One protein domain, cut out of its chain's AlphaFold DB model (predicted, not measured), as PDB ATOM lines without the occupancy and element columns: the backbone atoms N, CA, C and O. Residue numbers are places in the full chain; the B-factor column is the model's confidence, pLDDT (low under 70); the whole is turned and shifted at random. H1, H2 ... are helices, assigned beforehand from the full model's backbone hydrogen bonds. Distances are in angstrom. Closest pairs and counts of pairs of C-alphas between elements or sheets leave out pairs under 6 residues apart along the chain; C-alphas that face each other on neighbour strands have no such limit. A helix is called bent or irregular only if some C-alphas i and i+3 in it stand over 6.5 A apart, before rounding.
ATOM      1  N   ALA A 102      94.853   9.507   1.423       82.50
ATOM      2  CA  ALA A 102      93.641   9.414   2.226       82.50
ATOM      3  C   ALA A 102      92.581   8.531   1.556       82.50
ATOM      4  O   ALA A 102      92.465   8.518   0.320       82.50
ATOM      5  N   SER A 103      91.772   7.843   2.368       84.06
ATOM      6  CA  SER A 103      90.641   7.052   1.879       84.06
ATOM      7  C   SER A 103      89.636   7.877   1.070       84.06
ATOM      8  O   SER A 103      89.444   9.082   1.273       84.06
ATOM      9  N   ASP A 104      88.942   7.193   0.159       87.00
ATOM     10  CA  ASP A 104      87.844   7.783  -0.614       87.00
ATOM     11  C   ASP A 104      86.696   8.251   0.294       87.00
ATOM     12  O   ASP A 104      86.007   9.218  -0.027       87.00
ATOM     13  N   GLU A 105      86.515   7.607   1.454       86.31
ATOM     14  CA  GLU A 105      85.536   8.011   2.464       86.31
ATOM     15  C   GLU A 105      85.819   9.434   2.966       86.31
ATOM     16  O   GLU A 105      84.952  10.304   2.853       86.31
ATOM     17  N   PHE A 106      87.040   9.702   3.443       87.81
ATOM     18  CA  PHE A 106      87.435  11.033   3.912       87.81
ATOM     19  C   PHE A 106      87.265  12.094   2.817       87.81
ATOM     20  O   PHE A 106      86.658  13.140   3.053       87.81
ATOM     21  N   LYS A 107      87.749  11.815   1.599       88.19
ATOM     22  CA  LYS A 107      87.664  12.750   0.464       88.19
ATOM     23  C   LYS A 107      86.217  13.100   0.111       88.19
ATOM     24  O   LYS A 107      85.926  14.258  -0.188       88.19
ATOM     25  N   ASN A 108      85.306  12.126   0.168       91.06
ATOM     26  CA  ASN A 108      83.886  12.352  -0.092       91.06
ATOM     27  C   ASN A 108      83.246  13.262   0.965       91.06
ATOM     28  O   ASN A 108      82.559  14.213   0.594       91.06
ATOM     29  N   TYR A 109      83.513  13.030   2.255       88.94
ATOM     30  CA  TYR A 109      82.992  13.889   3.326       88.94
ATOM     31  C   TYR A 109      83.596  15.296   3.301       88.94
ATOM     32  O   TYR A 109      82.869  16.274   3.466       88.94
ATOM     33  N   GLN A 110      84.899  15.416   3.033       88.75
ATOM     34  CA  GLN A 110      85.564  16.710   2.857       88.75
ATOM     35  C   GLN A 110      84.922  17.503   1.710       88.75
ATOM     36  O   GLN A 110      84.608  18.683   1.864       88.75
ATOM     37  N   ARG A 111      84.654  16.842   0.577       89.62
ATOM     38  CA  ARG A 111      83.968  17.456  -0.565       89.62
ATOM     39  C   ARG A 111      82.538  17.869  -0.224       89.62
ATOM     40  O   ARG A 111      82.131  18.962  -0.613       89.62
ATOM     41  N   GLU A 112      81.785  17.029   0.489       91.62
ATOM     42  CA  GLU A 112      80.439  17.387   0.949       91.62
ATOM     43  C   GLU A 112      80.485  18.629   1.848       91.62
ATOM     44  O   GLU A 112      79.667  19.532   1.675       91.62
ATOM     45  N   LEU A 113      81.461  18.720   2.758       90.25
ATOM     46  CA  LEU A 113      81.631  19.868   3.648       90.25
ATOM     47  C   LEU A 113      81.953  21.145   2.872       90.25
ATOM     48  O   LEU A 113      81.332  22.180   3.111       90.25
ATOM     49  N   ASP A 114      82.891  21.080   1.932       88.50
ATOM     50  CA  ASP A 114      83.292  22.241   1.136       88.50
ATOM     51  C   ASP A 114      82.172  22.725   0.205       88.50
ATOM     52  O   ASP A 114      81.998  23.930   0.025       88.50
ATOM     53  N   GLU A 115      81.343  21.815  -0.314       92.00
ATOM     54  CA  GLU A 115      80.131  22.174  -1.056       92.00
ATOM     55  C   GLU A 115      79.027  22.729  -0.137       92.00
ATOM     56  O   GLU A 115      78.227  23.577  -0.547       92.00
ATOM     57  N   TYR A 116      78.966  22.264   1.114       91.56
ATOM     58  CA  TYR A 116      77.953  22.689   2.074       91.56
ATOM     59  C   TYR A 116      78.272  24.035   2.732       91.56
ATOM     60  O   TYR A 116      77.341  24.787   2.992       91.56
ATOM     61  N   LYS A 117      79.544  24.404   2.936       88.19
ATOM     62  CA  LYS A 117      79.970  25.712   3.487       88.19
ATOM     63  C   LYS A 117      79.268  26.927   2.852       88.19
ATOM     64  O   LYS A 117      78.666  27.709   3.590       88.19
ATOM     65  N   PRO A 118      79.274  27.112   1.516       89.88
ATOM     66  CA  PRO A 118      78.575  28.241   0.902       89.88
ATOM     67  C   PRO A 118      77.050  28.115   1.028       89.88
ATOM     68  O   PRO A 118      76.365  29.110   1.267       89.88
ATOM     69  N   LYS A 119      76.504  26.893   0.924       90.00
ATOM     70  CA  LYS A 119      75.065  26.632   1.097       90.00
ATOM     71  C   LYS A 119      74.603  26.959   2.517       90.00
ATOM     72  O   LYS A 119      73.524  27.518   2.678       90.00
ATOM     73  N   PHE A 120      75.420  26.664   3.523       90.31
ATOM     74  CA  PHE A 120      75.166  26.971   4.925       90.31
ATOM     75  C   PHE A 120      75.000  28.478   5.129       90.31
ATOM     76  O   PHE A 120      73.984  28.904   5.671       90.31
ATOM     77  N   GLY A 121      75.916  29.294   4.594       88.56
ATOM     78  CA  GLY A 121      75.795  30.756   4.645       88.56
ATOM     79  C   GLY A 121      74.497  31.277   4.014       88.56
ATOM     80  O   GLY A 121      73.814  32.118   4.600       88.56
ATOM     81  N   ILE A 122      74.104  30.726   2.860       94.88
ATOM     82  CA  ILE A 122      72.839  31.074   2.191       94.88
ATOM     83  C   ILE A 122      71.631  30.657   3.042       94.88
ATOM     84  O   ILE A 122      70.700  31.441   3.198       94.88
ATOM     85  N   LEU A 123      71.638  29.456   3.623       93.50
ATOM     86  CA  LEU A 123      70.554  28.953   4.473       93.50
ATOM     87  C   LEU A 123      70.365  29.818   5.727       93.50
ATOM     88  O   LEU A 123      69.228  30.132   6.081       93.50
ATOM     89  N   ILE A 124      71.457  30.273   6.351       93.00
ATOM     90  CA  ILE A 124      71.383  31.229   7.463       93.00
ATOM     91  C   ILE A 124      70.800  32.569   6.990       93.00
ATOM     92  O   ILE A 124      69.882  33.093   7.616       93.00
ATOM     93  N   ALA A 125      71.257  33.108   5.858       95.00
ATOM     94  CA  ALA A 125      70.706  34.353   5.320       95.00
ATOM     95  C   ALA A 125      69.195  34.246   5.027       95.00
ATOM     96  O   ALA A 125      68.431  35.148   5.372       95.00
ATOM     97  N   VAL A 126      68.752  33.120   4.456       97.31
ATOM     98  CA  VAL A 126      67.333  32.823   4.195       97.31
ATOM     99  C   VAL A 126      66.533  32.737   5.492       97.31
ATOM    100  O   VAL A 126      65.458  33.329   5.582       97.31
ATOM    101  N   GLY A 127      67.048  32.049   6.514       96.00
ATOM    102  CA  GLY A 127      66.380  31.959   7.813       96.00
ATOM    103  C   GLY A 127      66.227  33.325   8.490       96.00
ATOM    104  O   GLY A 127      65.148  33.644   8.988       96.00
ATOM    105  N   VAL A 128      67.259  34.176   8.435       96.88
ATOM    106  CA  VAL A 128      67.199  35.544   8.980       96.88
ATOM    107  C   VAL A 128      66.194  36.397   8.203       96.88
ATOM    108  O   VAL A 128      65.382  37.095   8.812       96.88
ATOM    109  N   ALA A 129      66.194  36.306   6.871       97.62
ATOM    110  CA  ALA A 129      65.231  37.011   6.033       97.62
ATOM    111  C   ALA A 129      63.784  36.614   6.364       97.62
ATOM    112  O   ALA A 129      62.930  37.491   6.476       97.62
ATOM    113  N   LEU A 130      63.506  35.324   6.590       97.06
ATOM    114  CA  LEU A 130      62.181  34.849   7.004       97.06
ATOM    115  C   LEU A 130      61.746  35.416   8.358       97.06
ATOM    116  O   LEU A 130      60.589  35.806   8.499       97.06
ATOM    117  N   CYS A 131      62.654  35.524   9.331       96.44
ATOM    118  CA  CYS A 131      62.348  36.161  10.614       96.44
ATOM    119  C   CYS A 131      61.981  37.644  10.443       96.44
ATOM    120  O   CYS A 131      60.987  38.100  11.007       96.44
ATOM    121  N   ILE A 132      62.738  38.388   9.626       97.25
ATOM    122  CA  ILE A 132      62.450  39.801   9.326       97.25
ATOM    123  C   ILE A 132      61.098  39.928   8.615       97.25
ATOM    124  O   ILE A 132      60.275  40.762   8.990       97.25
ATOM    125  N   ILE A 133      60.839  39.070   7.627       97.50
ATOM    126  CA  ILE A 133      59.558  39.014   6.916       97.50
ATOM    127  C   ILE A 133      58.411  38.717   7.888       97.50
ATOM    128  O   ILE A 133      57.371  39.358   7.786       97.50
ATOM    129  N   GLY A 134      58.593  37.815   8.856       96.88
ATOM    130  CA  GLY A 134      57.597  37.536   9.896       96.88
ATOM    131  C   GLY A 134      57.215  38.785  10.696       96.88
ATOM    132  O   GLY A 134      56.031  39.064  10.876       96.88
ATOM    133  N   VAL A 135      58.202  39.593  11.098       96.56
ATOM    134  CA  VAL A 135      57.954  40.868  11.797       96.56
ATOM    135  C   VAL A 135      57.217  41.861  10.895       96.56
ATOM    136  O   VAL A 135      56.267  42.509  11.337       96.56
ATOM    137  N   VAL A 136      57.605  41.967   9.622       97.25
ATOM    138  CA  VAL A 136      56.928  42.843   8.651       97.25
ATOM    139  C   VAL A 136      55.475  42.412   8.432       97.25
ATOM    140  O   VAL A 136      54.588  43.262   8.414       97.25
ATOM    141  N   ILE A 137      55.214  41.107   8.307       96.12
ATOM    142  CA  ILE A 137      53.865  40.554   8.143       96.12
ATOM    143  C   ILE A 137      53.005  40.874   9.365       96.12
ATOM    144  O   ILE A 137      51.888  41.358   9.194       96.12
ATOM    145  N   MET A 138      53.523  40.659  10.577       95.12
ATOM    146  CA  MET A 138      52.810  40.989  11.815       95.12
ATOM    147  C   MET A 138      52.381  42.461  11.837       95.12
ATOM    148  O   MET A 138      51.194  42.751  11.970       95.12
ATOM    149  N   ASN A 139      53.327  43.380  11.615       94.88
ATOM    150  CA  ASN A 139      53.057  44.821  11.610       94.88
ATOM    151  C   ASN A 139      52.074  45.222  10.498       94.88
ATOM    152  O   ASN A 139      51.218  46.086  10.691       94.88
ATOM    153  N   TYR A 140      52.167  44.590   9.325       95.12
ATOM    154  CA  TYR A 140      51.241  44.846   8.225       95.12
ATOM    155  C   TYR A 140      49.807  44.417   8.569       95.12
ATOM    156  O   TYR A 140      48.869  45.169   8.301       95.12
ATOM    157  N   ILE A 141      49.626  43.244   9.182       94.62
ATOM    158  CA  ILE A 141      48.312  42.739   9.612       94.62
ATOM    159  C   ILE A 141      47.729  43.633  10.714       94.62
ATOM    160  O   ILE A 141      46.565  44.031  10.631       94.62
ATOM    161  N   GLU A 142      48.551  44.019  11.692       93.00
ATOM    162  CA  GLU A 142      48.160  44.899  12.796       93.00
ATOM    163  C   GLU A 142      47.744  46.293  12.300       93.00
ATOM    164  O   GLU A 142      46.699  46.804  12.695       93.00
ATOM    165  N   SER A 143      48.455  46.858  11.315       93.25
ATOM    166  CA  SER A 143      48.091  48.147  10.698       93.25
ATOM    167  C   SER A 143      46.711  48.158  10.022       93.25
ATOM    168  O   SER A 143      46.138  49.220   9.772       93.25
ATOM    169  N   ARG A 144      46.162  46.978   9.709       93.38
ATOM    170  CA  ARG A 144      44.831  46.800   9.115       93.38
ATOM    171  C   ARG A 144      43.746  46.520  10.161       93.38
ATOM    172  O   ARG A 144      42.604  46.311   9.757       93.38
ATOM    173  N   ASN A 145      44.077  46.526  11.457       89.38
ATOM    174  CA  ASN A 145      43.186  46.150  12.562       89.38
ATOM    175  C   ASN A 145      42.538  44.762  12.360       89.38
ATOM    176  O   ASN A 145      41.359  44.564  12.655       89.38
ATOM    177  N   LEU A 146      43.291  43.812  11.793       90.38
ATOM    178  CA  LEU A 146      42.887  42.405  11.703       90.38
ATOM    179  C   LEU A 146      43.038  41.709  13.071       90.38
ATOM    180  O   LEU A 146      43.552  42.297  14.018       90.38
ATOM    181  N   SER A 147      42.576  40.458  13.193       89.00
ATOM    182  CA  SER A 147      42.617  39.739  14.473       89.00
ATOM    183  C   SER A 147      44.045  39.520  14.986       89.00
ATOM    184  O   SER A 147      44.936  39.129  14.232       89.00
ATOM    185  N   GLU A 148      44.242  39.683  16.297       89.31
ATOM    186  CA  GLU A 148      45.542  39.510  16.969       89.31
ATOM    187  C   GLU A 148      46.135  38.111  16.750       89.31
ATOM    188  O   GLU A 148      47.322  37.963  16.457       89.31
ATOM    189  N   THR A 149      45.290  37.076  16.759       91.31
ATOM    190  CA  THR A 149      45.706  35.703  16.447       91.31
ATOM    191  C   THR A 149      46.291  35.580  15.037       91.31
ATOM    192  O   THR A 149      47.239  34.827  14.822       91.31
ATOM    193  N   LEU A 150      45.740  36.313  14.061       93.00
ATOM    194  CA  LEU A 150      46.241  36.301  12.688       93.00
ATOM    195  C   LEU A 150      47.585  37.032  12.592       93.00
ATOM    196  O   LEU A 150      48.468  36.569  11.872       93.00
ATOM    197  N   SER A 151      47.767  38.116  13.353       94.06
ATOM    198  CA  SER A 151      49.052  38.817  13.474       94.06
ATOM    199  C   SER A 151      50.135  37.900  14.051       94.06
ATOM    200  O   SER A 151      51.214  37.783  13.470       94.06
ATOM    201  N   LEU A 152      49.833  37.184  15.140       93.88
ATOM    202  CA  LEU A 152      50.760  36.226  15.756       93.88
ATOM    203  C   LEU A 152      51.065  35.043  14.837       93.88
ATOM    204  O   LEU A 152      52.225  34.662  14.694       93.88
ATOM    205  N   ALA A 153      50.059  34.480  14.166       94.56
ATOM    206  CA  ALA A 153      50.281  33.431  13.174       94.56
ATOM    207  C   ALA A 153      51.177  33.925  12.021       94.56
ATOM    208  O   ALA A 153      52.086  33.210  11.593       94.56
ATOM    209  N   GLY A 154      50.965  35.162  11.564       94.44
ATOM    210  CA  GLY A 154      51.785  35.823  10.547       94.44
ATOM    211  C   GLY A 154      53.253  35.998  10.949       94.44
ATOM    212  O   GLY A 154      54.126  35.895  10.089       94.44
ATOM    213  N   LEU A 155      53.534  36.184  12.243       96.19
ATOM    214  CA  LEU A 155      54.892  36.197  12.792       96.19
ATOM    215  C   LEU A 155      55.485  34.787  12.891       96.19
ATOM    216  O   LEU A 155      56.580  34.525  12.391       96.19
ATOM    217  N   PHE A 156      54.782  33.878  13.570       95.88
ATOM    218  CA  PHE A 156      55.349  32.597  13.989       95.88
ATOM    219  C   PHE A 156      55.529  31.601  12.843       95.88
ATOM    220  O   PHE A 156      56.423  30.766  12.932       95.88
ATOM    221  N   ILE A 157      54.752  31.683  11.758       96.12
ATOM    222  CA  ILE A 157      54.904  30.758  10.621       96.12
ATOM    223  C   ILE A 157      56.265  30.950   9.916       96.12
ATOM    224  O   ILE A 157      57.032  29.985   9.854       96.12
ATOM    225  N   PRO A 158      56.635  32.153   9.425       97.06
ATOM    226  CA  PRO A 158      57.964  32.383   8.853       97.06
ATOM    227  C   PRO A 158      59.096  32.125   9.849       97.06
ATOM    228  O   PRO A 158      60.112  31.539   9.475       97.06
ATOM    229  N   VAL A 159      58.915  32.511  11.118       97.44
ATOM    230  CA  VAL A 159      59.919  32.297  12.172       97.44
ATOM    231  C   VAL A 159      60.148  30.807  12.429       97.44
ATOM    232  O   VAL A 159      61.298  30.384  12.506       97.44
ATOM    233  N   ALA A 160      59.097  29.986  12.493       96.75
ATOM    234  CA  ALA A 160      59.226  28.539  12.666       96.75
ATOM    235  C   ALA A 160      60.016  27.902  11.515       96.75
ATOM    236  O   ALA A 160      60.878  27.056  11.751       96.75
ATOM    237  N   ILE A 161      59.775  28.345  10.276       97.19
ATOM    238  CA  ILE A 161      60.522  27.884   9.098       97.19
ATOM    239  C   ILE A 161      61.988  28.333   9.185       97.19
ATOM    240  O   ILE A 161      62.887  27.520   8.979       97.19
ATOM    241  N   GLY A 162      62.243  29.599   9.530       97.38
ATOM    242  CA  GLY A 162      63.599  30.130   9.689       97.38
ATOM    243  C   GLY A 162      64.398  29.384  10.759       97.38
ATOM    244  O   GLY A 162      65.521  28.949  10.511       97.38
ATOM    245  N   VAL A 163      63.786  29.136  11.918       96.69
ATOM    246  CA  VAL A 163      64.398  28.373  13.014       96.69
ATOM    247  C   VAL A 163      64.620  26.909  12.631       96.69
ATOM    248  O   VAL A 163      65.683  26.363  12.924       96.69
ATOM    249  N   ALA A 164      63.689  26.277  11.912       97.06
ATOM    250  CA  ALA A 164      63.889  24.925  11.399       97.06
ATOM    251  C   ALA A 164      65.096  24.842  10.448       97.06
ATOM    252  O   ALA A 164      65.890  23.900  10.542       97.06
ATOM    253  N   ILE A 165      65.281  25.843   9.579       96.50
ATOM    254  CA  ILE A 165      66.460  25.952   8.708       96.50
ATOM    255  C   ILE A 165      67.734  26.112   9.546       96.50
ATOM    256  O   ILE A 165      68.699  25.390   9.297       96.50
ATOM    257  N   PHE A 166      67.743  26.993  10.554       94.75
ATOM    258  CA  PHE A 166      68.904  27.185  11.433       94.75
ATOM    259  C   PHE A 166      69.312  25.902  12.152       94.75
ATOM    260  O   PHE A 166      70.483  25.534  12.127       94.75
ATOM    261  N   ILE A 167      68.349  25.201  12.749       95.44
ATOM    262  CA  ILE A 167      68.601  23.976  13.511       95.44
ATOM    263  C   ILE A 167      69.135  22.883  12.587       95.44
ATOM    264  O   ILE A 167      70.193  22.313  12.842       95.44
ATOM    265  N   THR A 168      68.426  22.596  11.494       94.75
ATOM    266  CA  THR A 168      68.803  21.499  10.590       94.75
ATOM    267  C   THR A 168      70.124  21.769   9.876       94.75
ATOM    268  O   THR A 168      70.952  20.865   9.765       94.75
ATOM    269  N   SER A 169      70.359  23.009   9.446       93.12
ATOM    270  CA  SER A 169      71.587  23.377   8.735       93.12
ATOM    271  C   SER A 169      72.781  23.491   9.678       93.12
ATOM    272  O   SER A 169      73.864  23.011   9.349       93.12
ATOM    273  N   GLY A 170      72.586  24.084  10.861       91.31
ATOM    274  CA  GLY A 170      73.628  24.236  11.878       91.31
ATOM    275  C   GLY A 170      74.105  22.896  12.420       91.31
ATOM    276  O   GLY A 170      75.308  22.644  12.462       91.31
ATOM    277  N   LEU A 171      73.173  21.997  12.748       92.44
ATOM    278  CA  LEU A 171      73.521  20.651  13.201       92.44
ATOM    279  C   LEU A 171      74.189  19.840  12.089       92.44
ATOM    280  O   LEU A 171      75.210  19.209  12.345       92.44
ATOM    281  N   LYS A 172      73.681  19.894  10.847       91.06
ATOM    282  CA  LYS A 172      74.334  19.210   9.720       91.06
ATOM    283  C   LYS A 172      75.775  19.694   9.526       91.06
ATOM    284  O   LYS A 172      76.655  18.861   9.335       91.06
ATOM    285  N   PHE A 173      76.012  21.006   9.574       90.38
ATOM    286  CA  PHE A 173      77.352  21.576   9.438       90.38
ATOM    287  C   PHE A 173      78.288  21.093  10.553       90.38
ATOM    288  O   PHE A 173      79.339  20.534  10.251       90.38
ATOM    289  N   SER A 174      77.861  21.218  11.814       89.50
ATOM    290  CA  SER A 174      78.632  20.788  12.989       89.50
ATOM    291  C   SER A 174      79.005  19.303  12.927       89.50
ATOM    292  O   SER A 174      80.170  18.935  13.057       89.50
ATOM    293  N   PHE A 175      78.036  18.436  12.626       90.31
ATOM    294  CA  PHE A 175      78.268  16.997  12.538       90.31
ATOM    295  C   PHE A 175      79.199  16.597  11.394       90.31
ATOM    296  O   PHE A 175      79.984  15.658  11.538       90.31
ATOM    297  N   LEU A 176      79.102  17.283  10.257       89.94
ATOM    298  CA  LEU A 176      79.950  17.017   9.104       89.94
ATOM    299  C   LEU A 176      81.387  17.485   9.358       89.94
ATOM    300  O   LEU A 176      82.325  16.760   9.041       89.94
ATOM    301  N   GLU A 177      81.559  18.652   9.977       88.81
ATOM    302  CA  GLU A 177      82.861  19.170  10.400       88.81
ATOM    303  C   GLU A 177      83.531  18.245  11.425       88.81
ATOM    304  O   GLU A 177      84.686  17.858  11.248       88.81
ATOM    305  N   GLU A 178      82.786  17.816  12.447       89.25
ATOM    306  CA  GLU A 178      83.255  16.861  13.454       89.25
ATOM    307  C   GLU A 178      83.726  15.550  12.808       89.25
ATOM    308  O   GLU A 178      84.798  15.034  13.129       89.25
ATOM    309  N   LYS A 179      82.945  15.018  11.860       89.75
ATOM    310  CA  LYS A 179      83.271  13.772  11.161       89.75
ATOM    311  C   LYS A 179      84.510  13.912  10.278       89.75
ATOM    312  O   LYS A 179      85.381  13.045  10.314       89.75
ATOM    313  N   VAL A 180      84.608  14.998   9.511       89.50
ATOM    314  CA  VAL A 180      85.785  15.306   8.684       89.50
ATOM    315  C   VAL A 180      87.030  15.446   9.555       89.50
ATOM    316  O   VAL A 180      88.073  14.895   9.210       89.50
ATOM    317  N   LYS A 181      86.924  16.113  10.708       88.38
ATOM    318  CA  LYS A 181      88.027  16.242  11.664       88.38
ATOM    319  C   LYS A 181      88.492  14.872  12.167       88.38
ATOM    320  O   LYS A 181      89.665  14.549  12.007       88.38
ATOM    321  N   LYS A 182      87.579  14.040  12.681       88.00
ATOM    322  CA  LYS A 182      87.900  12.691  13.191       88.00
ATOM    323  C   LYS A 182      88.528  11.798  12.120       88.00
ATOM    324  O   LYS A 182      89.543  11.158  12.368       88.00
ATOM    325  N   LEU A 183      87.957  11.771  10.915       87.62
ATOM    326  CA  LEU A 183      88.513  10.986   9.811       87.62
ATOM    327  C   LEU A 183      89.871  11.524   9.348       87.62
ATOM    328  O   LEU A 183      90.765  10.739   9.060       87.62
ATOM    329  N   GLY A 184      90.053  12.844   9.295       85.50
ATOM    330  CA  GLY A 184      91.332  13.435   8.912       85.50
ATOM    331  C   GLY A 184      92.432  13.222   9.958       85.50
ATOM    332  O   GLY A 184      93.594  13.090   9.583       85.50
ATOM    333  N   GLU A 185      92.085  13.134  11.245       85.62
ATOM    334  CA  GLU A 185      92.999  12.687  12.302       85.62
ATOM    335  C   GLU A 185      93.392  11.213  12.079       85.62
ATOM    336  O   GLU A 185      94.578  10.910  11.989       85.62
ATOM    337  N   ILE A 186      92.427  10.312  11.855       85.31
ATOM    338  CA  ILE A 186      92.701   8.888  11.564       85.31
ATOM    339  C   ILE A 186      93.581   8.717  10.315       85.31
ATOM    340  O   ILE A 186      94.470   7.872  10.286       85.31
ATOM    341  N   GLU A 187      93.357   9.518   9.273       82.62
ATOM    342  CA  GLU A 187      94.128   9.475   8.023       82.62
ATOM    343  C   GLU A 187      95.513  10.140   8.126       82.62
ATOM    344  O   GLU A 187      96.286  10.096   7.166       82.62
ATOM    345  N   GLY A 188      95.850  10.757   9.267       75.69
ATOM    346  CA  GLY A 188      97.117  11.463   9.478       75.69
ATOM    347  C   GLY A 188      97.224  12.799   8.732       75.69
ATOM    348  O   GLY A 188      98.320  13.325   8.536       75.69
ATOM    349  N   ILE A 189      96.100  13.350   8.275       79.50
ATOM    350  CA  ILE A 189      96.013  14.650   7.590       79.50
ATOM    351  C   ILE A 189      96.036  15.787   8.613       79.50
ATOM    352  O   ILE A 189      96.654  16.830   8.383       79.50
ATOM    353  N   PHE A 190      95.375  15.568   9.749       78.00
ATOM    354  CA  PHE A 190      95.408  16.445  10.911       78.00
ATOM    355  C   PHE A 190      96.283  15.843  12.012       78.00
ATOM    356  O   PHE A 190      96.646  14.667  11.977       78.00
ATOM    357  N   GLU A 191      96.652  16.670  12.986       69.00
ATOM    358  CA  GLU A 191      97.431  16.233  14.142       69.00
ATOM    359  C   GLU A 191      96.602  15.241  14.974       69.00
ATOM    360  O   GLU A 191      95.637  15.620  15.634       69.00
ATOM    361  N   SER A 192      96.948  13.957  14.881       67.50
ATOM    362  CA  SER A 192      96.232  12.861  15.538       67.50
ATOM    363  C   SER A 192      96.770  12.588  16.937       67.50
ATOM    364  O   SER A 192      97.970  12.672  17.203       67.50
ATOM    365  N   ARG A 193      95.860  12.180  17.825       62.09
ATOM    366  CA  ARG A 193      96.180  11.701  19.175       62.09
ATOM    367  C   ARG A 193      96.618  10.238  19.217       62.09
ATOM    368  O   ARG A 193      97.374   9.879  20.115       62.09
ATOM    369  N   GLY A 194      96.134   9.403  18.299       59.31
ATOM    370  CA  GLY A 194      96.387   7.959  18.294       59.31
ATOM    371  C   GLY A 194      97.561   7.511  17.419       59.31
ATOM    372  O   GLY A 194      98.005   6.365  17.521       59.31
ATOM    373  N   GLY A 195      98.109   8.414  16.598       64.38
ATOM    374  CA  GLY A 195      99.223   8.119  15.697       64.38
ATOM    375  C   GLY A 195      98.853   7.126  14.586       64.38
ATOM    376  O   GLY A 195      97.684   6.862  14.320       64.38
ATOM    377  N   GLU A 196      99.858   6.545  13.927       67.25
ATOM    378  CA  GLU A 196      99.684   5.659  12.756       67.25
ATOM    379  C   GLU A 196      98.848   4.392  13.055       67.25
ATOM    380  O   GLU A 196      98.199   3.831  12.169       67.25
ATOM    381  N   ASN A 197      98.783   3.983  14.326       75.44
ATOM    382  CA  ASN A 197      98.026   2.814  14.777       75.44
ATOM    383  C   ASN A 197      96.502   3.008  14.678       75.44
ATOM    384  O   ASN A 197      95.786   2.036  14.437       75.44
ATOM    385  N   SER A 198      95.997   4.243  14.794       78.19
ATOM    386  CA  SER A 198      94.557   4.529  14.698       78.19
ATOM    387  C   SER A 198      93.974   4.175  13.332       78.19
ATOM    388  O   SER A 198      92.878   3.620  13.254       78.19
ATOM    389  N   LYS A 199      94.719   4.421  12.245       83.12
ATOM    390  CA  LYS A 199      94.295   4.058  10.883       83.12
ATOM    391  C   LYS A 199      94.118   2.552  10.731       83.12
ATOM    392  O   LYS A 199      93.119   2.088  10.183       83.12
ATOM    393  N   ILE A 200      95.080   1.785  11.240       83.81
ATOM    394  CA  ILE A 200      95.067   0.319  11.182       83.81
ATOM    395  C   ILE A 200      93.887  -0.231  11.991       83.81
ATOM    396  O   ILE A 200      93.164  -1.103  11.504       83.81
ATOM    397  N   ASN A 201      93.662   0.312  13.188       85.44
ATOM    398  CA  ASN A 201      92.559  -0.086  14.058       85.44
ATOM    399  C   ASN A 201      91.199   0.240  13.434       85.44
ATOM    400  O   ASN A 201      90.328  -0.620  13.404       85.44
ATOM    401  N   TYR A 202      91.034   1.424  12.835       85.12
ATOM    402  CA  TYR A 202      89.793   1.809  12.157       85.12
ATOM    403  C   TYR A 202      89.475   0.920  10.941       85.12
ATOM    404  O   TYR A 202      88.329   0.515  10.728       85.12
ATOM    405  N   ILE A 203      90.484   0.561  10.141       85.75
ATOM    406  CA  ILE A 203      90.291  -0.328   8.985       85.75
ATOM    407  C   ILE A 203      89.862  -1.727   9.448       85.75
ATOM    408  O   ILE A 203      88.900  -2.288   8.904       85.75
ATOM    409  N   ASN A 204      90.532  -2.250  10.477       87.25
ATOM    410  CA  ASN A 204      90.290  -3.575  11.053       87.25
ATOM    411  C   ASN A 204      89.173  -3.602  12.109       87.25
ATOM    412  O   ASN A 204      88.940  -4.650  12.713       87.25
ATOM    413  N   ALA A 205      88.483  -2.479  12.304       88.25
ATOM    414  CA  ALA A 205      87.390  -2.326  13.250       88.25
ATOM    415  C   ALA A 205      86.312  -3.396  13.058       88.25
ATOM    416  O   ALA A 205      86.011  -3.811  11.925       88.25
ATOM    417  N   SER A 206      85.700  -3.814  14.166       89.38
ATOM    418  CA  SER A 206      84.653  -4.827  14.157       89.38
ATOM    419  C   SER A 206      83.451  -4.369  13.330       89.38
ATOM    420  O   SER A 206      83.158  -3.177  13.174       89.38
ATOM    421  N   GLY A 207      82.699  -5.343  12.809       89.62
ATOM    422  CA  GLY A 207      81.426  -5.059  12.146       89.62
ATOM    423  C   GLY A 207      80.447  -4.314  13.061       89.62
ATOM    424  O   GLY A 207      79.715  -3.452  12.583       89.62
ATOM    425  N   GLU A 208      80.490  -4.580  14.372       90.25
ATOM    426  CA  GLU A 208      79.617  -3.939  15.360       90.25
ATOM    427  C   GLU A 208      79.940  -2.449  15.554       90.25
ATOM    428  O   GLU A 208      79.019  -1.628  15.648       90.25
ATOM    429  N   PHE A 209      81.226  -2.076  15.563       92.31
ATOM    430  CA  PHE A 209      81.637  -0.671  15.588       92.31
ATOM    431  C   PHE A 209      81.169   0.062  14.332       92.31
ATOM    432  O   PHE A 209      80.488   1.084  14.435       92.31
ATOM    433  N   LYS A 210      81.446  -0.492  13.144       90.88
ATOM    434  CA  LYS A 210      81.050   0.121  11.863       90.88
ATOM    435  C   LYS A 210      79.531   0.267  11.740       90.88
ATOM    436  O   LYS A 210      79.047   1.285  11.247       90.88
ATOM    437  N   GLU A 211      78.768  -0.716  12.216       93.12
ATOM    438  CA  GLU A 211      77.304  -0.642  12.257       93.12
ATOM    439  C   GLU A 211      76.811   0.434  13.235       93.12
ATOM    440  O   GLU A 211      75.917   1.215  12.904       93.12
ATOM    441  N   SER A 212      77.408   0.520  14.424       92.19
ATOM    442  CA  SER A 212      77.045   1.529  15.423       92.19
ATOM    443  C   SER A 212      77.367   2.947  14.941       92.19
ATOM    444  O   SER A 212      76.538   3.844  15.100       92.19
ATOM    445  N   LEU A 213      78.511   3.137  14.278       91.88
ATOM    446  CA  LEU A 213      78.896   4.405  13.658       91.88
ATOM    447  C   LEU A 213      77.917   4.805  12.547       91.88
ATOM    448  O   LEU A 213      77.428   5.932  12.524       91.88
ATOM    449  N   LYS A 214      77.534   3.856  11.684       93.06
ATOM    450  CA  LYS A 214      76.523   4.084  10.643       93.06
ATOM    451  C   LYS A 214      75.167   4.489  11.233       93.06
ATOM    452  O   LYS A 214      74.528   5.407  10.725       93.06
ATOM    453  N   ASN A 215      74.731   3.826  12.306       93.81
ATOM    454  CA  ASN A 215      73.483   4.159  12.994       93.81
ATOM    455  C   ASN A 215      73.517   5.570  13.600       93.81
ATOM    456  O   ASN A 215      72.509   6.279  13.551       93.81
ATOM    457  N   LEU A 216      74.662   5.984  14.149       93.00
ATOM    458  CA  LEU A 216      74.873   7.342  14.647       93.00
ATOM    459  C   LEU A 216      74.791   8.369  13.508       93.00
ATOM    460  O   LEU A 216      74.031   9.333  13.607       93.00
ATOM    461  N   ASP A 217      75.504   8.130  12.408       90.62
ATOM    462  CA  ASP A 217      75.523   9.019  11.243       90.62
ATOM    463  C   ASP A 217      74.143   9.180  10.592       90.62
ATOM    464  O   ASP A 217      73.777  10.276  10.169       90.62
ATOM    465  N   GLU A 218      73.343   8.114  10.542       93.12
ATOM    466  CA  GLU A 218      71.974   8.171  10.020       93.12
ATOM    467  C   GLU A 218      71.016   8.899  10.981       93.12
ATOM    468  O   GLU A 218      70.014   9.491  10.559       93.12
ATOM    469  N   TYR A 219      71.301   8.862  12.285       93.88
ATOM    470  CA  TYR A 219      70.471   9.504  13.297       93.88
ATOM    471  C   TYR A 219      70.758  11.001  13.451       93.88
ATOM    472  O   TYR A 219      69.815  11.771  13.631       93.88
ATOM    473  N   LYS A 220      72.014  11.437  13.310       91.75
ATOM    474  CA  LYS A 220      72.436  12.849  13.377       91.75
ATOM    475  C   LYS A 220      71.551  13.821  12.560       91.75
ATOM    476  O   LYS A 220      71.060  14.795  13.136       91.75
ATOM    477  N   PRO A 221      71.229  13.585  11.271       90.19
ATOM    478  CA  PRO A 221      70.322  14.468  10.531       90.19
ATOM    479  C   PRO A 221      68.866  14.379  11.016       90.19
ATOM    480  O   PRO A 221      68.159  15.389  11.038       90.19
ATOM    481  N   LYS A 222      68.403  13.193  11.443       92.69
ATOM    482  CA  LYS A 222      67.046  13.007  11.988       92.69
ATOM    483  C   LYS A 222      66.873  13.786  13.290       92.69
ATOM    484  O   LYS A 222      65.837  14.420  13.473       92.69
ATOM    485  N   PHE A 223      67.892  13.785  14.149       93.81
ATOM    486  CA  PHE A 223      67.925  14.544  15.395       93.81
ATOM    487  C   PHE A 223      67.617  16.028  15.156       93.81
ATOM    488  O   PHE A 223      66.719  16.570  15.795       93.81
ATOM    489  N   GLY A 224      68.252  16.660  14.162       92.69
ATOM    490  CA  GLY A 224      67.971  18.063  13.842       92.69
ATOM    491  C   GLY A 224      66.525  18.331  13.412       92.69
ATOM    492  O   GLY A 224      65.936  19.328  13.826       92.69
ATOM    493  N   ILE A 225      65.913  17.420  12.648       95.38
ATOM    494  CA  ILE A 225      64.500  17.525  12.245       95.38
ATOM    495  C   ILE A 225      63.571  17.382  13.459       95.38
ATOM    496  O   ILE A 225      62.592  18.120  13.576       95.38
ATOM    497  N   LEU A 226      63.873  16.463  14.380       96.38
ATOM    498  CA  LEU A 226      63.107  16.268  15.615       96.38
ATOM    499  C   LEU A 226      63.148  17.519  16.507       96.38
ATOM    500  O   LEU A 226      62.097  17.958  16.975       96.38
ATOM    501  N   ILE A 227      64.319  18.147  16.672       96.12
ATOM    502  CA  ILE A 227      64.436  19.413  17.416       96.12
ATOM    503  C   ILE A 227      63.651  20.532  16.715       96.12
ATOM    504  O   ILE A 227      62.854  21.218  17.353       96.12
ATOM    505  N   ALA A 228      63.788  20.687  15.396       96.44
ATOM    506  CA  ALA A 228      63.011  21.679  14.648       96.44
ATOM    507  C   ALA A 228      61.490  21.468  14.793       96.44
ATOM    508  O   ALA A 228      60.738  22.425  14.980       96.44
ATOM    509  N   THR A 229      61.042  20.209  14.777       97.06
ATOM    510  CA  THR A 229      59.630  19.837  14.944       97.06
ATOM    511  C   THR A 229      59.116  20.182  16.338       97.06
ATOM    512  O   THR A 229      58.039  20.763  16.459       97.06
ATOM    513  N   GLY A 230      59.878  19.874  17.392       96.88
ATOM    514  CA  GLY A 230      59.491  20.225  18.758       96.88
ATOM    515  C   GLY A 230      59.378  21.740  18.955       96.88
ATOM    516  O   GLY A 230      58.412  22.205  19.555       96.88
ATOM    517  N   VAL A 231      60.294  22.524  18.373       96.69
ATOM    518  CA  VAL A 231      60.241  23.996  18.438       96.69
ATOM    519  C   VAL A 231      59.019  24.548  17.699       96.69
ATOM    520  O   VAL A 231      58.306  25.392  18.243       96.69
ATOM    521  N   ALA A 232      58.729  24.044  16.496       96.81
ATOM    522  CA  ALA A 232      57.535  24.436  15.748       96.81
ATOM    523  C   ALA A 232      56.243  24.116  16.520       96.81
ATOM    524  O   ALA A 232      55.305  24.913  16.515       96.81
ATOM    525  N   LEU A 233      56.209  22.987  17.232       96.44
ATOM    526  CA  LEU A 233      55.072  22.593  18.059       96.44
ATOM    527  C   LEU A 233      54.885  23.525  19.269       96.44
ATOM    528  O   LEU A 233      53.755  23.899  19.584       96.44
ATOM    529  N   CYS A 234      55.976  23.970  19.900       96.75
ATOM    530  CA  CYS A 234      55.925  24.989  20.951       96.75
ATOM    531  C   CYS A 234      55.380  26.328  20.425       96.75
ATOM    532  O   CYS A 234      54.514  26.922  21.063       96.75
ATOM    533  N   MET A 235      55.830  26.780  19.248       96.44
ATOM    534  CA  MET A 235      55.315  28.005  18.613       96.44
ATOM    535  C   MET A 235      53.830  27.882  18.255       96.44
ATOM    536  O   MET A 235      53.061  28.817  18.475       96.44
ATOM    537  N   ALA A 236      53.405  26.716  17.760       95.50
ATOM    538  CA  ALA A 236      51.999  26.435  17.496       95.50
ATOM    539  C   ALA A 236      51.149  26.503  18.775       95.50
ATOM    540  O   ALA A 236      50.035  27.019  18.724       95.50
ATOM    541  N   GLY A 237      51.682  26.053  19.917       96.19
ATOM    542  CA  GLY A 237      51.034  26.197  21.223       96.19
ATOM    543  C   GLY A 237      50.756  27.658  21.586       96.19
ATOM    544  O   GLY A 237      49.639  27.989  21.970       96.19
ATOM    545  N   VAL A 238      51.726  28.553  21.365       95.06
ATOM    546  CA  VAL A 238      51.556  29.998  21.615       95.06
ATOM    547  C   VAL A 238      50.439  30.591  20.750       95.06
ATOM    548  O   VAL A 238      49.576  31.311  21.254       95.06
ATOM    549  N   VAL A 239      50.408  30.256  19.456       95.38
ATOM    550  CA  VAL A 239      49.347  30.719  18.543       95.38
ATOM    551  C   VAL A 239      47.983  30.133  18.934       95.38
ATOM    552  O   VAL A 239      46.971  30.834  18.884       95.38
ATOM    553  N   ALA A 240      47.943  28.865  19.352       94.62
ATOM    554  CA  ALA A 240      46.717  28.183  19.756       94.62
ATOM    555  C   ALA A 240      46.097  28.796  21.019       94.62
ATOM    556  O   ALA A 240      44.880  28.969  21.066       94.62
ATOM    557  N   THR A 241      46.904  29.171  22.014       94.44
ATOM    558  CA  THR A 241      46.418  29.861  23.221       94.44
ATOM    559  C   THR A 241      45.719  31.164  22.870       94.44
ATOM    560  O   THR A 241      44.589  31.389  23.296       94.44
ATOM    561  N   ASN A 242      46.334  31.971  22.010       92.62
ATOM    562  CA  ASN A 242      45.765  33.252  21.607       92.62
ATOM    563  C   ASN A 242      44.493  33.082  20.748       92.62
ATOM    564  O   ASN A 242      43.556  33.876  20.818       92.62
ATOM    565  N   TYR A 243      44.410  31.997  19.969       92.88
ATOM    566  CA  TYR A 243      43.173  31.623  19.285       92.88
ATOM    567  C   TYR A 243      42.043  31.283  20.271       92.88
ATOM    568  O   TYR A 243      40.910  31.726  20.063       92.88
ATOM    569  N   MET A 244      42.329  30.525  21.338       92.38
ATOM    570  CA  MET A 244      41.330  30.177  22.360       92.38
ATOM    571  C   MET A 244      40.835  31.412  23.119       92.38
ATOM    572  O   MET A 244      39.624  31.556  23.301       92.38
ATOM    573  N   GLU A 245      41.748  32.322  23.468       90.00
ATOM    574  CA  GLU A 245      41.446  33.614  24.100       90.00
ATOM    575  C   GLU A 245      40.493  34.447  23.223       90.00
ATOM    576  O   GLU A 245      39.441  34.894  23.682       90.00
ATOM    577  N   SER A 246      40.757  34.531  21.911       89.31
ATOM    578  CA  SER A 246      39.902  35.270  20.962       89.31
ATOM    579  C   SER A 246      38.452  34.765  20.883       89.31
ATOM    580  O   SER A 246      37.548  35.475  20.433       89.31
ATOM    581  N   LYS A 247      38.221  33.512  21.286       90.94
ATOM    582  CA  LYS A 247      36.908  32.861  21.288       90.94
ATOM    583  C   LYS A 247      36.275  32.802  22.681       90.94
ATOM    584  O   LYS A 247      35.136  32.349  22.781       90.94
ATOM    585  N   ASN A 248      36.977  33.273  23.713       89.06
ATOM    586  CA  ASN A 248      36.522  33.319  25.098       89.06
ATOM    587  C   ASN A 248      36.060  31.940  25.628       89.06
ATOM    588  O   ASN A 248      35.030  31.830  26.293       89.06
ATOM    589  N   LEU A 249      36.795  30.865  25.285       85.31
ATOM    590  CA  LEU A 249      36.486  29.483  25.712       85.31
ATOM    591  C   LEU A 249      36.803  29.211  27.195       85.31
ATOM    592  O   LEU A 249      36.457  28.142  27.703       85.31
ATOM    593  N   GLY A 250      37.430  30.169  27.879       90.88
ATOM    594  CA  GLY A 250      37.812  30.095  29.283       90.88
ATOM    595  C   GLY A 250      39.278  29.716  29.494       90.88
ATOM    596  O   GLY A 250      39.895  29.027  28.680       90.88
ATOM    597  N   GLU A 251      39.805  30.122  30.650       91.56
ATOM    598  CA  GLU A 251      41.222  29.995  31.030       91.56
ATOM    599  C   GLU A 251      41.740  28.546  30.962       91.56
ATOM    600  O   GLU A 251      42.902  28.288  30.651       91.56
ATOM    601  N   THR A 252      40.874  27.557  31.208       92.62
ATOM    602  CA  THR A 252      41.250  26.139  31.138       92.62
ATOM    603  C   THR A 252      41.585  25.696  29.713       92.62
ATOM    604  O   THR A 252      42.526  24.925  29.520       92.62
ATOM    605  N   ALA A 253      40.863  26.193  28.704       92.56
ATOM    606  CA  ALA A 253      41.124  25.877  27.303       92.56
ATOM    607  C   ALA A 253      42.431  26.522  26.812       92.56
ATOM    608  O   ALA A 253      43.195  25.886  26.084       92.56
ATOM    609  N   GLU A 254      42.717  27.745  27.259       92.50
ATOM    610  CA  GLU A 254      43.957  28.478  26.969       92.50
ATOM    611  C   GLU A 254      45.194  27.756  27.516       92.50
ATOM    612  O   GLU A 254      46.174  27.558  26.789       92.50
ATOM    613  N   MET A 255      45.122  27.288  28.769       92.19
ATOM    614  CA  MET A 255      46.182  26.488  29.387       92.19
ATOM    615  C   MET A 255      46.414  25.182  28.623       92.19
ATOM    616  O   MET A 255      47.554  24.846  28.303       92.19
ATOM    617  N   ILE A 256      45.348  24.450  28.290       94.62
ATOM    618  CA  ILE A 256      45.451  23.190  27.538       94.62
ATOM    619  C   ILE A 256      46.102  23.420  26.166       94.62
ATOM    620  O   ILE A 256      46.973  22.641  25.766       94.62
ATOM    621  N   ALA A 257      45.722  24.497  25.472       94.56
ATOM    622  CA  ALA A 257      46.263  24.859  24.163       94.56
ATOM    623  C   ALA A 257      47.771  25.163  24.192       94.56
ATOM    624  O   ALA A 257      48.460  24.845  23.224       94.56
ATOM    625  N   LEU A 258      48.293  25.697  25.302       94.88
ATOM    626  CA  LEU A 258      49.729  25.931  25.472       94.88
ATOM    627  C   LEU A 258      50.469  24.665  25.908       94.88
ATOM    628  O   LEU A 258      51.465  24.262  25.303       94.88
ATOM    629  N   PHE A 259      50.006  24.046  26.996       94.94
ATOM    630  CA  PHE A 259      50.787  23.047  27.718       94.94
ATOM    631  C   PHE A 259      50.850  21.704  26.997       94.94
ATOM    632  O   PHE A 259      51.881  21.042  27.091       94.94
ATOM    633  N   ILE A 260      49.813  21.295  26.254       96.62
ATOM    634  CA  ILE A 260      49.853  20.015  25.526       96.62
ATOM    635  C   ILE A 260      50.917  20.035  24.412       96.62
ATOM    636  O   ILE A 260      51.798  19.170  24.437       96.62
ATOM    637  N   PRO A 261      50.913  20.992  23.461       96.44
ATOM    638  CA  PRO A 261      51.939  21.057  22.418       96.44
ATOM    639  C   PRO A 261      53.350  21.223  22.989       96.44
ATOM    640  O   PRO A 261      54.282  20.574  22.517       96.44
ATOM    641  N   VAL A 262      53.505  22.031  24.045       96.50
ATOM    642  CA  VAL A 262      54.797  22.215  24.721       96.50
ATOM    643  C   VAL A 262      55.269  20.921  25.381       96.50
ATOM    644  O   VAL A 262      56.424  20.545  25.200       96.50
ATOM    645  N   ALA A 263      54.399  20.195  26.086       97.00
ATOM    646  CA  ALA A 263      54.755  18.917  26.704       97.00
ATOM    647  C   ALA A 263      55.191  17.880  25.657       97.00
ATOM    648  O   ALA A 263      56.177  17.171  25.866       97.00
ATOM    649  N   ILE A 264      54.509  17.826  24.508       97.56
ATOM    650  CA  ILE A 264      54.899  16.958  23.390       97.56
ATOM    651  C   ILE A 264      56.251  17.401  22.809       97.56
ATOM    652  O   ILE A 264      57.120  16.558  22.584       97.56
ATOM    653  N   GLY A 265      56.465  18.706  22.609       97.06
ATOM    654  CA  GLY A 265      57.735  19.252  22.121       97.06
ATOM    655  C   GLY A 265      58.907  18.900  23.040       97.06
ATOM    656  O   GLY A 265      59.925  18.381  22.583       97.06
ATOM    657  N   VAL A 266      58.727  19.068  24.352       96.50
ATOM    658  CA  VAL A 266      59.718  18.689  25.370       96.50
ATOM    659  C   VAL A 266      59.970  17.180  25.373       96.50
ATOM    660  O   VAL A 266      61.124  16.757  25.431       96.50
ATOM    661  N   ALA A 267      58.930  16.352  25.248       96.81
ATOM    662  CA  ALA A 267      59.099  14.904  25.142       96.81
ATOM    663  C   ALA A 267      59.938  14.511  23.910       96.81
ATOM    664  O   ALA A 267      60.808  13.641  24.011       96.81
ATOM    665  N   ILE A 268      59.743  15.182  22.768       97.25
ATOM    666  CA  ILE A 268      60.567  14.992  21.565       97.25
ATOM    667  C   ILE A 268      62.024  15.386  21.837       97.25
ATOM    668  O   ILE A 268      62.923  14.622  21.483       97.25
ATOM    669  N   PHE A 269      62.276  16.524  22.491       93.06
ATOM    670  CA  PHE A 269      63.636  16.963  22.827       93.06
ATOM    671  C   PHE A 269      64.363  15.955  23.714       93.06
ATOM    672  O   PHE A 269      65.480  15.551  23.395       93.06
ATOM    673  N   ILE A 270      63.712  15.503  24.789       95.81
ATOM    674  CA  ILE A 270      64.301  14.558  25.742       95.81
ATOM    675  C   ILE A 270      64.587  13.223  25.056       95.81
ATOM    676  O   ILE A 270      65.710  12.727  25.106       95.81
ATOM    677  N   THR A 271      63.592  12.643  24.384       95.12
ATOM    678  CA  THR A 271      63.749  11.324  23.751       95.12
ATOM    679  C   THR A 271      64.783  11.338  22.630       95.12
ATOM    680  O   THR A 271      65.556  10.388  22.501       95.12
ATOM    681  N   SER A 272      64.849  12.421  21.853       94.81
ATOM    682  CA  SER A 272      65.820  12.551  20.764       94.81
ATOM    683  C   SER A 272      67.233  12.804  21.280       94.81
ATOM    684  O   SER A 272      68.180  12.200  20.778       94.81
ATOM    685  N   GLY A 273      67.377  13.649  22.307       91.81
ATOM    686  CA  GLY A 273      68.664  13.937  22.944       91.81
ATOM    687  C   GLY A 273      69.253  12.708  23.629       91.81
ATOM    688  O   GLY A 273      70.408  12.368  23.386       91.81
ATOM    689  N   LEU A 274      68.440  11.978  24.400       93.81
ATOM    690  CA  LEU A 274      68.868  10.727  25.030       93.81
ATOM    691  C   LEU A 274      69.285   9.687  23.987       93.81
ATOM    692  O   LEU A 274      70.305   9.028  24.150       93.81
ATOM    693  N   ARG A 275      68.529   9.550  22.889       94.00
ATOM    694  CA  ARG A 275      68.871   8.602  21.824       94.00
ATOM    695  C   ARG A 275      70.183   8.951  21.124       94.00
ATOM    696  O   ARG A 275      70.941   8.032  20.830       94.00
ATOM    697  N   LEU A 276      70.449  10.233  20.864       93.12
ATOM    698  CA  LEU A 276      71.734  10.666  20.314       93.12
ATOM    699  C   LEU A 276      72.873  10.325  21.284       93.12
ATOM    700  O   LEU A 276      73.811   9.641  20.886       93.12
ATOM    701  N   GLY A 277      72.722  10.687  22.562       90.62
ATOM    702  CA  GLY A 277      73.720  10.406  23.598       90.62
ATOM    703  C   GLY A 277      74.023   8.914  23.760       90.62
ATOM    704  O   GLY A 277      75.185   8.534  23.827       90.62
ATOM    705  N   PHE A 278      73.010   8.040  23.735       92.62
ATOM    706  CA  PHE A 278      73.229   6.589  23.803       92.62
ATOM    707  C   PHE A 278      73.979   6.030  22.587       92.62
ATOM    708  O   PHE A 278      74.754   5.084  22.729       92.62
ATOM    709  N   LEU A 279      73.739   6.572  21.388       93.38
ATOM    710  CA  LEU A 279      74.459   6.152  20.183       93.38
ATOM    711  C   LEU A 279      75.918   6.611  20.226       93.38
ATOM    712  O   LEU A 279      76.804   5.822  19.905       93.38
ATOM    713  N   GLU A 280      76.166   7.848  20.657       91.62
ATOM    714  CA  GLU A 280      77.517   8.384  20.849       91.62
ATOM    715  C   GLU A 280      78.285   7.591  21.907       91.62
ATOM    716  O   GLU A 280      79.386   7.124  21.629       91.62
ATOM    717  N   GLU A 281      77.671   7.326  23.063       91.56
ATOM    718  CA  GLU A 281      78.264   6.520  24.136       91.56
ATOM    719  C   GLU A 281      78.584   5.093  23.666       91.56
ATOM    720  O   GLU A 281      79.625   4.531  24.011       91.56
ATOM    721  N   LYS A 282      77.706   4.479  22.858       92.75
ATOM    722  CA  LYS A 282      77.963   3.146  22.301       92.75
ATOM    723  C   LYS A 282      79.165   3.161  21.354       92.75
ATOM    724  O   LYS A 282      80.008   2.269  21.445       92.75
ATOM    725  N   VAL A 283      79.244   4.146  20.458       92.94
ATOM    726  CA  VAL A 283      80.380   4.309  19.532       92.94
ATOM    727  C   VAL A 283      81.670   4.577  20.304       92.94
ATOM    728  O   VAL A 283      82.688   3.975  19.978       92.94
ATOM    729  N   GLU A 284      81.623   5.399  21.351       91.12
ATOM    730  CA  GLU A 284      82.774   5.713  22.203       91.12
ATOM    731  C   GLU A 284      83.325   4.464  22.903       91.12
ATOM    732  O   GLU A 284      84.518   4.175  22.803       91.12
ATOM    733  N   LYS A 285      82.458   3.661  23.533       90.81
ATOM    734  CA  LYS A 285      82.868   2.413  24.200       90.81
ATOM    735  C   LYS A 285      83.470   1.399  23.233       90.81
ATOM    736  O   LYS A 285      84.446   0.735  23.567       90.81
ATOM    737  N   LEU A 286      82.884   1.255  22.044       90.56
ATOM    738  CA  LEU A 286      83.406   0.339  21.029       90.56
ATOM    739  C   LEU A 286      84.740   0.837  20.459       90.56
ATOM    740  O   LEU A 286      85.661   0.043  20.297       90.56
ATOM    741  N   ALA A 287      84.875   2.146  20.236       89.50
ATOM    742  CA  ALA A 287      86.135   2.752  19.822       89.50
ATOM    743  C   ALA A 287      87.248   2.552  20.857       89.50
ATOM    744  O   ALA A 287      88.392   2.317  20.474       89.50
ATOM    745  N   GLU A 288      86.931   2.624  22.153       88.69
ATOM    746  CA  GLU A 288      87.895   2.382  23.234       88.69
ATOM    747  C   GLU A 288      88.411   0.942  23.221       88.69
ATOM    748  O   GLU A 288      89.620   0.717  23.296       88.69
ATOM    749  N   ILE A 289      87.514  -0.030  23.044       87.88
ATOM    750  CA  ILE A 289      87.874  -1.453  22.943       87.88
ATOM    751  C   ILE A 289      88.762  -1.714  21.719       87.88
ATOM    752  O   ILE A 289      89.692  -2.517  21.785       87.88
ATOM    753  N   GLU A 290      88.490  -1.034  20.607       86.06
ATOM    754  CA  GLU A 290      89.233  -1.188  19.352       86.06
ATOM    755  C   GLU A 290      90.504  -0.332  19.280       86.06
ATOM    756  O   GLU A 290      91.281  -0.463  18.336       86.06
ATOM    757  N   GLY A 291      90.748   0.532  20.270       83.62
ATOM    758  CA  GLY A 291      91.902   1.428  20.286       83.62
ATOM    759  C   GLY A 291      91.848   2.509  19.200       83.62
ATOM    760  O   GLY A 291      92.888   2.872  18.650       83.62
ATOM    761  N   ILE A 292      90.652   2.999  18.864       86.12
ATOM    762  CA  ILE A 292      90.425   4.101  17.919       86.12
ATOM    763  C   ILE A 292      90.266   5.393  18.729       86.12
ATOM    764  O   ILE A 292      89.158   5.816  19.072       86.12
ATOM    765  N   PHE A 293      91.393   6.015  19.072       82.25
ATOM    766  CA  PHE A 293      91.450   7.146  20.006       82.25
ATOM    767  C   PHE A 293      90.579   8.342  19.590       82.25
ATOM    768  O   PHE A 293      89.993   9.000  20.449       82.25
ATOM    769  N   GLU A 294      90.431   8.585  18.289       84.12
ATOM    770  CA  GLU A 294      89.646   9.683  17.709       84.12
ATOM    771  C   GLU A 294      88.138   9.557  17.992       84.12
ATOM    772  O   GLU A 294      87.412  10.555  18.035       84.12
ATOM    773  N   TYR A 295      87.662   8.331  18.230       83.19
ATOM    774  CA  TYR A 295      86.285   8.048  18.636       83.19
ATOM    775  C   TYR A 295      86.160   7.661  20.124       83.19
ATOM    776  O   TYR A 295      85.059   7.732  20.656       83.19
ATOM    777  N   SER A 296      87.258   7.303  20.805       72.69
ATOM    778  CA  SER A 296      87.283   6.710  22.162       72.69
ATOM    779  C   SER A 296      87.292   7.700  23.335       72.69
ATOM    780  O   SER A 296      87.171   7.288  24.486       72.69
ATOM    781  N   LYS A 297      87.455   8.996  23.106       64.44
ATOM    782  CA  LYS A 297      87.263  10.012  24.148       64.44
ATOM    783  C   LYS A 297      87.068  11.332  23.442       64.44
ATOM    784  O   LYS A 297      88.016  12.073  23.171       64.44
ATOM    785  N   GLY A 298      85.825  11.565  23.038       46.53
ATOM    786  CA  GLY A 298      85.443  12.758  22.302       46.53
ATOM    787  C   GLY A 298      85.798  14.013  23.097       46.53
ATOM    788  O   GLY A 298      85.299  14.212  24.196       46.53
ATOM    789  N   ASN A 299      86.673  14.843  22.531       44.34
ATOM    790  CA  ASN A 299      86.766  16.297  22.714       44.34
ATOM    791  C   ASN A 299      86.899  16.923  24.124       44.34
ATOM    792  O   ASN A 299      87.116  18.130  24.193       44.34
ATOM    793  N   LYS A 300      86.877  16.174  25.237       45.12
ATOM    794  CA  LYS A 300      86.981  16.749  26.600       45.12
ATOM    795  C   LYS A 300      88.324  17.412  26.925       45.12
ATOM    796  O   LYS A 300      88.448  18.069  27.950       45.12
ATOM    797  N   ASP A 301      89.314  17.252  26.056       42.88
ATOM    798  CA  ASP A 301      90.655  17.788  26.264       42.88
ATOM    799  C   ASP A 301      91.027  18.910  25.266       42.88
ATOM    800  O   ASP A 301      92.175  19.350  25.288       42.88
ATOM    801  N   ILE A 302      90.129  19.342  24.358       41.12
ATOM    802  CA  ILE A 302      90.402  20.452  23.404       41.12
ATOM    803  C   ILE A 302      89.324  21.550  23.425       41.12
ATOM    804  O   ILE A 302      89.638  22.695  23.103       41.12
ATOM    805  N   GLU A 303      88.097  21.279  23.877       40.53
ATOM    806  CA  GLU A 303      87.287  22.367  24.438       40.53
ATOM    807  C   GLU A 303      87.983  22.823  25.719       40.53
ATOM    808  O   GLU A 303      88.292  21.980  26.562       40.53
ATOM    809  N   GLU A 304      88.343  24.114  25.785       46.50
ATOM    810  CA  GLU A 304      88.968  24.790  26.927       46.50
ATOM    811  C   GLU A 304      88.692  24.030  28.213       46.50
ATOM    812  O   GLU A 304      87.552  24.096  28.656       46.50
TER     813      GLU A 304
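What this domain is: This is residues 102 to 304 of the 357 residues of an uncharacterized protein of Anaerosphaera aminiphila DSM 21120 (UniProt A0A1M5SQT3). Two long helical hairpins, H1 with H2 and H4 with H5, stand side by side as a slab of four helices in a row, H1, H2, H4, H5. The short H3 and H6 lie at one end of it. The printed part has 203 residues, with six named helices in the order H1 to H6, all helix with no named strand. It is loose, with a radius of gyration of the C-alphas of 22.3 A, and elongated, spanning 69 by 35 by 30 A.

Where its parts are: By its hydrogen bonds H1, residues 104 to 143, was assigned as one helix, but it is bent, C-alphas 115 and 118 being 6.6 A apart. Arm H1a, residues 104 to 115, begins at (87.844, 7.783, -0.614); arm H1b, 118 to 143, measures 37.7 A. H2 is residues 148 to 186, 56.5 A, and H3 residues 196 to 203. H4, residues 207 to 246, likewise one helix by its hydrogen bonds, is bent, C-alphas 218 and 221 being 6.5 A apart; its arms are H4a, 207 to 218, and H4b, 221 to 246, 38.3 A. H5 is residues 251 to 290, 58.4 A. H6, residues 293 to 296, ends at (87.283, 6.710, 22.162).

How they stand to each other: H2 is the hub. H1b and H2 form a hairpin at 11 degrees, closest C-alphas Gly 127 and Gly 162, 3.8 A. H2 touches H4b, opposite ways at a shallow tilt of 14 degrees, closest C-alphas Ala 164 and Ala 228, 4.7 A. H4b and H5 form a hairpin at 9 degrees, closest C-alphas Gly 230 and Gly 265, 3.9 A. H2 and H5 are apart. H2 touches H3 with residue 186 alone, closest C-alphas Ile 186 and Lys 199, 5.1 A. H5 touches H6 with residues 283 to 288 alone, closest C-alphas Glu 288 and Ser 296, 4.5 A. Every O i to N i+4 pair is within hydrogen-bond range in H1a, H1b, H4a and H4b; H2 has 34 of 35, H3 3 of 4, H5 35 of 36, and H6 is too short for such a pair.

The domain as a whole: The C-alphas farthest apart, of Glu 196 and Asn 248, are 70.0 A apart. The printed part has no cut and no long link. Mean pLDDT of the printed part is 89.1; residues 191 to 196 and 297 to 304 are under 70.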